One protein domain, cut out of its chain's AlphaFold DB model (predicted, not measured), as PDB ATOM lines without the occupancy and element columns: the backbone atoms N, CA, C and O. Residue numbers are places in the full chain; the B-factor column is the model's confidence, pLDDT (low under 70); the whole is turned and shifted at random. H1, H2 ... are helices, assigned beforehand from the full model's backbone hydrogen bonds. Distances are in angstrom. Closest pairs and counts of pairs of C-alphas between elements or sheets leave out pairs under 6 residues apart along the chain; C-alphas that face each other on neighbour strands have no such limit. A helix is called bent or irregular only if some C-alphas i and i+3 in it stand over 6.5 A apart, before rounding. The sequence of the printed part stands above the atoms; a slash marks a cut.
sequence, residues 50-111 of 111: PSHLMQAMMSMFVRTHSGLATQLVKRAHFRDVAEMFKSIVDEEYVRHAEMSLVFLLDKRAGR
ATOM      1  N   PRO A  50     -31.173 -37.440  21.759       94.00
ATOM      2  CA  PRO A  50     -30.903 -36.348  22.692       94.00
ATOM      3  C   PRO A  50     -31.899 -35.188  22.580       94.00
ATOM      4  O   PRO A  50     -32.325 -34.654  23.594       94.00
ATOM      5  N   SER A  51     -32.343 -34.835  21.370       94.31
ATOM      6  CA  SER A  51     -33.351 -33.785  21.172       94.31
ATOM      7  C   SER A  51     -34.705 -34.115  21.813       94.31
ATOM      8  O   SER A  51     -35.321 -33.234  22.410       94.31
ATOM      9  N   HIS A  52     -35.155 -35.373  21.737       95.94
ATOM     10  CA  HIS A  52     -36.380 -35.817  22.408       95.94
ATOM     11  C   HIS A  52     -36.210 -35.773  23.925       95.94
ATOM     12  O   HIS A  52     -37.105 -35.308  24.627       95.94
ATOM     13  N   LEU A  53     -35.045 -36.193  24.426       95.06
ATOM     14  CA  LEU A  53     -34.738 -36.149  25.850       95.06
ATOM     15  C   LEU A  53     -34.749 -34.713  26.389       95.06
ATOM     16  O   LEU A  53     -35.379 -34.454  27.411       95.06
ATOM     17  N   MET A  54     -34.143 -33.763  25.669       94.19
ATOM     18  CA  MET A  54     -34.176 -32.344  26.043       94.19
ATOM     19  C   MET A  54     -35.609 -31.796  26.063       94.19
ATOM     20  O   MET A  54     -36.000 -31.114  27.011       94.19
ATOM     21  N   GLN A  55     -36.428 -32.134  25.063       95.50
ATOM     22  CA  GLN A  55     -37.831 -31.716  25.023       95.50
ATOM     23  C   GLN A  55     -38.657 -32.329  26.171       95.50
ATOM     24  O   GLN A  55     -39.482 -31.642  26.786       95.50
ATOM     25  N   ALA A  56     -38.433 -33.609  26.482       95.25
ATOM     26  CA  ALA A  56     -39.076 -34.300  27.593       95.25
ATOM     27  C   ALA A  56     -38.677 -33.678  28.940       95.25
ATOM     28  O   ALA A  56     -39.549 -33.400  29.763       95.25
ATOM     29  N   MET A  57     -37.389 -33.371  29.130       94.12
ATOM     30  CA  MET A  57     -36.865 -32.667  30.306       94.12
ATOM     31  C   MET A  57     -37.539 -31.315  30.519       94.12
ATOM     32  O   MET A  57     -38.076 -31.061  31.595       94.12
ATOM     33  N   MET A  58     -37.577 -30.468  29.487       93.62
ATOM     34  CA  MET A  58     -38.232 -29.158  29.570       93.62
ATOM     35  C   MET A  58     -39.710 -29.295  29.947       93.62
ATOM     36  O   MET A  58     -40.203 -28.595  30.833       93.62
ATOM     37  N   SER A  59     -40.411 -30.243  29.321       94.50
ATOM     38  CA  SER A  59     -41.823 -30.509  29.610       94.50
ATOM     39  C   SER A  59     -42.038 -30.979  31.051       94.50
ATOM     40  O   SER A  59     -42.994 -30.554  31.703       94.50
ATOM     41  N   MET A  60     -41.150 -31.834  31.561       94.56
ATOM     42  CA  MET A  60     -41.174 -32.295  32.947       94.56
ATOM     43  C   MET A  60     -40.917 -31.152  33.927       94.56
ATOM     44  O   MET A  60     -41.664 -31.019  34.892       94.56
ATOM     45  N   PHE A  61     -39.939 -30.278  33.667       92.19
ATOM     46  CA  PHE A  61     -39.678 -29.122  34.527       92.19
ATOM     47  C   PHE A  61     -40.876 -28.182  34.612       92.19
ATOM     48  O   PHE A  61     -41.264 -27.807  35.716       92.19
ATOM     49  N   VAL A  62     -41.525 -27.869  33.487       95.00
ATOM     50  CA  VAL A  62     -42.738 -27.034  33.483       95.00
ATOM     51  C   VAL A  62     -43.857 -27.681  34.304       95.00
ATOM     52  O   VAL A  62     -44.501 -27.007  35.110       95.00
ATOM     53  N   ARG A  63     -44.088 -28.992  34.154       95.44
ATOM     54  CA  ARG A  63     -45.125 -29.720  34.911       95.44
ATOM     55  C   ARG A  63     -44.835 -29.740  36.409       95.44
ATOM     56  O   ARG A  63     -45.708 -29.395  37.199       95.44
ATOM     57  N   THR A  64     -43.611 -30.083  36.798       93.62
ATOM     58  CA  THR A  64     -43.197 -30.112  38.204       93.62
ATOM     59  C   THR A  64     -43.268 -28.720  38.830       93.62
ATOM     60  O   THR A  64     -43.882 -28.547  39.880       93.62
ATOM     61  N   HIS A  65     -42.709 -27.708  38.164       94.19
ATOM     62  CA  HIS A  65     -42.703 -26.335  38.661       94.19
ATOM     63  C   HIS A  65     -44.120 -25.759  38.773       94.19
ATOM     64  O   HIS A  65     -44.479 -25.200  39.808       94.19
ATOM     65  N   SER A  66     -44.963 -25.947  37.753       95.38
ATOM     66  CA  SER A  66     -46.363 -25.504  37.810       95.38
ATOM     67  C   SER A  66     -47.153 -26.210  38.918       95.38
ATOM     68  O   SER A  66     -47.931 -25.553  39.605       95.38
ATOM     69  N   GLY A  67     -46.908 -27.501  39.165       95.88
ATOM     70  CA  GLY A  67     -47.508 -28.241  40.281       95.88
ATOM     71  C   GLY A  67     -47.070 -27.757  41.670       95.88
ATOM     72  O   GLY A  67     -47.828 -27.889  42.629       95.88
ATOM     73  N   LEU A  68     -45.878 -27.169  41.796       94.19
ATOM     74  CA  LEU A  68     -45.448 -26.480  43.017       94.19
ATOM     75  C   LEU A  68     -46.072 -25.085  43.118       94.19
ATOM     76  O   LEU A  68     -46.530 -24.689  44.188       94.19
ATOM     77  N   ALA A  69     -46.155 -24.353  42.006       94.75
ATOM     78  CA  ALA A  69     -46.767 -23.028  41.974       94.75
ATOM     79  C   ALA A  69     -48.229 -23.058  42.450       94.75
ATOM     80  O   ALA A  69     -48.645 -22.170  43.188       94.75
ATOM     81  N   THR A  70     -48.996 -24.105  42.120       95.75
ATOM     82  CA  THR A  70     -50.375 -24.248  42.622       95.75
ATOM     83  C   THR A  70     -50.476 -24.389  44.143       95.75
ATOM     84  O   THR A  70     -51.529 -24.087  44.699       95.75
ATOM     85  N   GLN A  71     -49.406 -24.826  44.812       96.38
ATOM     86  CA  GLN A  71     -49.344 -24.996  46.267       96.38
ATOM     87  C   GLN A  71     -48.765 -23.765  46.975       96.38
ATOM     88  O   GLN A  71     -49.082 -23.518  48.136       96.38
ATOM     89  N   LEU A  72     -47.912 -23.002  46.288       95.56
ATOM     90  CA  LEU A  72     -47.114 -21.928  46.886       95.56
ATOM     91  C   LEU A  72     -47.630 -20.521  46.571       95.56
ATOM     92  O   LEU A  72     -47.381 -19.599  47.345       95.56
ATOM     93  N   VAL A  73     -48.349 -20.330  45.459       95.38
ATOM     94  CA  VAL A  73     -48.863 -19.015  45.054       95.38
ATOM     95  C   VAL A  73     -50.355 -19.052  44.737       95.38
ATOM     96  O   VAL A  73     -50.936 -20.080  44.394       95.38
ATOM     97  N   LYS A  74     -51.010 -17.891  44.834       96.06
ATOM     98  CA  LYS A  74     -52.417 -17.752  44.440       96.06
ATOM     99  C   LYS A  74     -52.547 -17.847  42.921       96.06
ATOM    100  O   LYS A  74     -51.696 -17.347  42.192       96.06
ATOM    101  N   ARG A  75     -53.688 -18.360  42.447       96.56
ATOM    102  CA  ARG A  75     -54.023 -18.474  41.014       96.56
ATOM    103  C   ARG A  75     -53.785 -17.190  40.211       96.56
ATOM    104  O   ARG A  75     -53.365 -17.270  39.063       96.56
ATOM    105  N   ALA A  76     -54.042 -16.025  40.810       96.75
ATOM    106  CA  ALA A  76     -53.823 -14.725  40.174       96.75
ATOM    107  C   ALA A  76     -52.363 -14.498  39.732       96.75
ATOM    108  O   ALA A  76     -52.142 -13.779  38.767       96.75
ATOM    109  N   HIS A  77     -51.397 -15.161  40.375       97.19
ATOM    110  CA  HIS A  77     -49.961 -15.012  40.118       97.19
ATOM    111  C   HIS A  77     -49.370 -16.098  39.213       97.19
ATOM    112  O   HIS A  77     -48.172 -16.093  38.952       97.19
ATOM    113  N   PHE A  78     -50.166 -17.048  38.706       97.12
ATOM    114  CA  PHE A  78     -49.628 -18.116  37.850       97.12
ATOM    115  C   PHE A  78     -48.991 -17.576  36.565       97.12
ATOM    116  O   PHE A  78     -48.014 -18.143  36.081       97.12
ATOM    117  N   ARG A  79     -49.527 -16.475  36.024       97.19
ATOM    118  CA  ARG A  79     -48.944 -15.815  34.853       97.19
ATOM    119  C   ARG A  79     -47.615 -15.146  35.197       97.19
ATOM    120  O   ARG A  79     -46.659 -15.356  34.466       97.19
ATOM    121  N   ASP A  80     -47.539 -14.451  36.328       97.06
ATOM    122  CA  ASP A  80     -46.301 -13.816  36.801       97.06
ATOM    123  C   ASP A  80     -45.177 -14.854  36.972       97.06
ATOM    124  O   ASP A  80     -44.047 -14.641  36.540       97.06
ATOM    125  N   VAL A  81     -45.503 -16.029  37.527       95.50
ATOM    126  CA  VAL A  81     -44.561 -17.154  37.671       95.50
ATOM    127  C   VAL A  81     -44.109 -17.704  36.312       95.50
ATOM    128  O   VAL A  81     -42.938 -18.047  36.150       95.50
ATOM    129  N   ALA A  82     -45.010 -17.796  35.330       96.12
ATOM    130  CA  ALA A  82     -44.659 -18.253  33.986       96.12
ATOM    131  C   ALA A  82     -43.731 -17.262  33.262       96.12
ATOM    132  O   ALA A  82     -42.759 -17.692  32.643       96.12
ATOM    133  N   GLU A  83     -43.992 -15.958  33.374       96.94
ATOM    134  CA  GLU A  83     -43.126 -14.919  32.800       96.94
ATOM    135  C   GLU A  83     -41.747 -14.904  33.472       96.94
ATOM    136  O   GLU A  83     -40.733 -14.833  32.783       96.94
ATOM    137  N   MET A  84     -41.683 -15.075  34.796       93.69
ATOM    138  CA  MET A  84     -40.410 -15.204  35.515       93.69
ATOM    139  C   MET A  84     -39.600 -16.409  35.020       93.69
ATOM    140  O   MET A  84     -38.407 -16.286  34.754       93.69
ATOM    141  N   PHE A  85     -40.251 -17.564  34.847       92.56
ATOM    142  CA  PHE A  85     -39.600 -18.767  34.324       92.56
ATOM    143  C   PHE A  85     -39.058 -18.547  32.906       92.56
ATOM    144  O   PHE A  85     -37.945 -18.967  32.599       92.56
ATOM    145  N   LYS A  86     -39.824 -17.861  32.051       94.44
ATOM    146  CA  LYS A  86     -39.395 -17.505  30.697       94.44
ATOM    147  C   LYS A  86     -38.184 -16.566  30.715       94.44
ATOM    148  O   LYS A  86     -37.221 -16.856  30.018       94.44
ATOM    149  N   SER A  87     -38.211 -15.508  31.529       94.06
ATOM    150  CA  SER A  87     -37.096 -14.553  31.654       94.06
ATOM    151  C   SER A  87     -35.797 -15.264  32.026       94.06
ATOM    152  O   SER A  87     -34.782 -15.075  31.371       94.06
ATOM    153  N   ILE A  88     -35.852 -16.170  33.011       90.38
ATOM    154  CA  ILE A  88     -34.689 -16.963  33.430       90.38
ATOM    155  C   ILE A  88     -34.154 -17.808  32.266       90.38
ATOM    156  O   ILE A  88     -32.947 -17.878  32.061       90.38
ATOM    157  N   VAL A  89     -35.028 -18.452  31.487       92.25
ATOM    158  CA  VAL A  89     -34.598 -19.242  30.322       92.25
ATOM    159  C   VAL A  89     -33.954 -18.353  29.258       92.25
ATOM    160  O   VAL A  89     -32.883 -18.700  28.759       92.25
ATOM    161  N   ASP A  90     -34.582 -17.225  28.930       91.94
ATOM    162  CA  ASP A  90     -34.113 -16.300  27.897       91.94
ATOM    163  C   ASP A  90     -32.754 -15.675  28.271       91.94
ATOM    164  O   ASP A  90     -31.885 -15.526  27.412       91.94
ATOM    165  N   GLU A  91     -32.542 -15.356  29.551       89.44
ATOM    166  CA  GLU A  91     -31.308 -14.742  30.058       89.44
ATOM    167  C   GLU A  91     -30.164 -15.753  30.231       89.44
ATOM    168  O   GLU A  91     -29.018 -15.482  29.865       89.44
ATOM    169  N   GLU A  92     -30.455 -16.930  30.787       88.88
ATOM    170  CA  GLU A  92     -29.408 -17.789  31.346       88.88
ATOM    171  C   GLU A  92     -29.076 -19.002  30.482       88.88
ATOM    172  O   GLU A  92     -27.956 -19.510  30.555       88.88
ATOM    173  N   TYR A  93     -30.009 -19.499  29.663       88.69
ATOM    174  CA  TYR A  93     -29.866 -20.834  29.079       88.69
ATOM    175  C   TYR A  93     -28.660 -20.951  28.141       88.69
ATOM    176  O   TYR A  93     -27.806 -21.822  28.330       88.69
ATOM    177  N   VAL A  94     -28.574 -20.076  27.133       90.56
ATOM    178  CA  VAL A  94     -27.492 -20.118  26.132       90.56
ATOM    179  C   VAL A  94     -26.148 -19.862  26.806       90.56
ATOM    180  O   VAL A  94     -25.223 -20.658  26.658       90.56
ATOM    181  N   ARG A  95     -26.085 -18.816  27.634       89.06
ATOM    182  CA  ARG A  95     -24.890 -18.432  28.387       89.06
ATOM    183  C   ARG A  95     -24.366 -19.586  29.244       89.06
ATOM    184  O   ARG A  95     -23.183 -19.920  29.191       89.06
ATOM    185  N   HIS A  96     -25.237 -20.228  30.019       86.56
ATOM    186  CA  HIS A  96     -24.846 -21.334  30.887       86.56
ATOM    187  C   HIS A  96     -24.441 -22.585  30.092       86.56
ATOM    188  O   HIS A  96     -23.498 -23.283  30.479       86.56
ATOM    189  N   ALA A  97     -25.111 -22.878  28.972       89.00
ATOM    190  CA  ALA A  97     -24.745 -23.992  28.097       89.00
ATOM    191  C   ALA A  97     -23.345 -23.804  27.488       89.00
ATOM    192  O   ALA A  97     -22.546 -24.743  27.486       89.00
ATOM    193  N   GLU A  98     -23.020 -22.592  27.037       89.12
ATOM    194  CA  GLU A  98     -21.698 -22.245  26.505       89.12
ATOM    195  C   GLU A  98     -20.604 -22.376  27.571       89.12
ATOM    196  O   GLU A  98     -19.586 -23.029  27.338       89.12
ATOM    197  N   MET A  99     -20.837 -21.846  28.776       84.50
ATOM    198  CA  MET A  99     -19.906 -22.004  29.900       84.50
ATOM    199  C   MET A  99     -19.688 -23.477  30.266       84.50
ATOM    200  O   MET A  99     -18.555 -23.918  30.475       84.50
ATOM    201  N   SER A 100     -20.769 -24.257  30.305       86.00
ATOM    202  CA  SER A 100     -20.705 -25.692  30.590       86.00
ATOM    203  C   SER A 100     -19.909 -26.442  29.519       86.00
ATOM    204  O   SER A 100     -19.159 -27.364  29.839       86.00
ATOM    205  N   LEU A 101     -20.032 -26.045  28.248       87.31
ATOM    206  CA  LEU A 101     -19.265 -26.633  27.152       87.31
ATOM    207  C   LEU A 101     -17.761 -26.388  27.319       87.31
ATOM    208  O   LEU A 101     -16.991 -27.338  27.184       87.31
ATOM    209  N   VAL A 102     -17.347 -25.160  27.647       86.00
ATOM    210  CA  VAL A 102     -15.932 -24.826  27.901       86.00
ATOM    211  C   VAL A 102     -15.356 -25.728  28.992       86.00
ATOM    212  O   VAL A 102     -14.356 -26.409  28.768       86.00
ATOM    213  N   PHE A 103     -16.052 -25.834  30.124       79.56
ATOM    214  CA  PHE A 103     -15.639 -26.702  31.226       79.56
ATOM    215  C   PHE A 103     -15.511 -28.177  30.810       79.56
ATOM    216  O   PHE A 103     -14.547 -28.858  31.166       79.56
ATOM    217  N   LEU A 104     -16.474 -28.692  30.036       82.00
ATOM    218  CA  LEU A 104     -16.427 -30.068  29.535       82.00
ATOM    219  C   LEU A 104     -15.237 -30.306  28.599       82.00
ATOM    220  O   LEU A 104     -14.667 -31.400  28.613       82.00
ATOM    221  N   LEU A 105     -14.872 -29.317  27.782       82.50
ATOM    222  CA  LEU A 105     -13.715 -29.397  26.893       82.50
ATOM    223  C   LEU A 105     -12.402 -29.389  27.680       82.50
ATOM    224  O   LEU A 105     -11.548 -30.233  27.407       82.50
ATOM    225  N   ASP A 106     -12.264 -28.527  28.686       82.50
ATOM    226  CA  ASP A 106     -11.064 -28.487  29.528       82.50
ATOM    227  C   ASP A 106     -10.863 -29.791  30.302       82.50
ATOM    228  O   ASP A 106      -9.786 -30.391  30.227       82.50
ATOM    229  N   LYS A 107     -11.935 -30.339  30.887       77.75
ATOM    230  CA  LYS A 107     -11.881 -31.664  31.519       77.75
ATOM    231  C   LYS A 107     -11.449 -32.770  30.561       77.75
ATOM    232  O   LYS A 107     -10.715 -33.673  30.958       77.75
ATOM    233  N   ARG A 108     -11.916 -32.743  29.308       79.44
ATOM    234  CA  ARG A 108     -11.515 -33.729  28.286       79.44
ATOM    235  C   ARG A 108     -10.061 -33.559  27.857       79.44
ATOM    236  O   ARG A 108      -9.436 -34.546  27.486       79.44
ATOM    237  N   ALA A 109      -9.533 -32.342  27.932       82.00
ATOM    238  CA  ALA A 109      -8.127 -32.042  27.702       82.00
ATOM    239  C   ALA A 109      -7.226 -32.396  28.904       82.00
ATOM    240  O   ALA A 109      -6.010 -32.254  28.801       82.00
ATOM    241  N   GLY A 110      -7.797 -32.863  30.023       74.62
ATOM    242  CA  GLY A 110      -7.056 -33.180  31.245       74.62
ATOM    243  C   GLY A 110      -6.542 -31.944  31.989       74.62
ATOM    244  O   GLY A 110      -5.559 -32.060  32.719       74.62
ATOM    245  N   ARG A 111      -7.169 -30.783  31.766       51.59
ATOM    246  CA  ARG A 111      -6.863 -29.510  32.428       51.59
ATOM    247  C   ARG A 111      -7.876 -29.198  33.523       51.59
ATOM    248  O   ARG A 111      -9.039 -29.654  33.403       51.59
TER     249      ARG A 111
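Overview. This is residues 50 to 111 of the 111 residues of an uncharacterized protein of Rhizobium sp. BK612 (UniProt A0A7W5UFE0). The printed part is an open V of two long helices, which meet near the tight turn at residues 73 and 74 and draw apart from there. H1 is the shorter limb; H2 folds back from the turn, bends at residues 92 and 93, and makes the longest axis, its second arm H2b sticking out with residues 94 to 102 and 104 to 108 free. The printed part has 62 residues with two named helices, H1 then H2, and no named strand; the class is all helix. It is a rod, only just extended and close to loose, with a radius of gyration of the C-alphas of 15.9 A and spans of 50 by 23 by 17 A.

Along the chain. H1, residues 50 to 72, begins with C-alpha 50 at (-30.903, -36.348, 22.692) and is 32.5 A long. H2, residues 75 to 108, was assigned as one helix by its hydrogen bonds but is bent, with C-alphas 91 and 94 lying 7.7 A apart. Its arm H2a, residues 75 to 91, is 25.5 A long and irregular, with C-alphas 76 and 79 lying 7.3 A apart. H2b, residues 94 to 108, is 21.1 A long and ends with C-alpha 108 at (-11.515, -33.729, 28.286).

Arrangement. H1 and H2a form a helical hairpin. They only just touch, with 3 pairs of C-alphas within 8 A, through residues 69 to 70 and 78 to 81 alone; the closest C-alphas, of Ala 69 and Phe 78, are 7.0 A apart. They run opposite ways at a tilt of 36 degrees, only just steep. H2a and H2b stand at a steep tilt of 48 degrees. H1 and H2b are apart. Each O i to N i+4 pair is within hydrogen-bond range in H2b, against 18 of 19 in H1 and 11 of 13 in H2a.

Size, cuts and confidence. The two C-alphas farthest apart, of Ala 76 and Gly 110, are 51.1 A apart. The link from H1 to H2 is tight, and the printed part has no cut. Its mean pLDDT is 90.9; only Arg 111, the chain's last residue, is under 70.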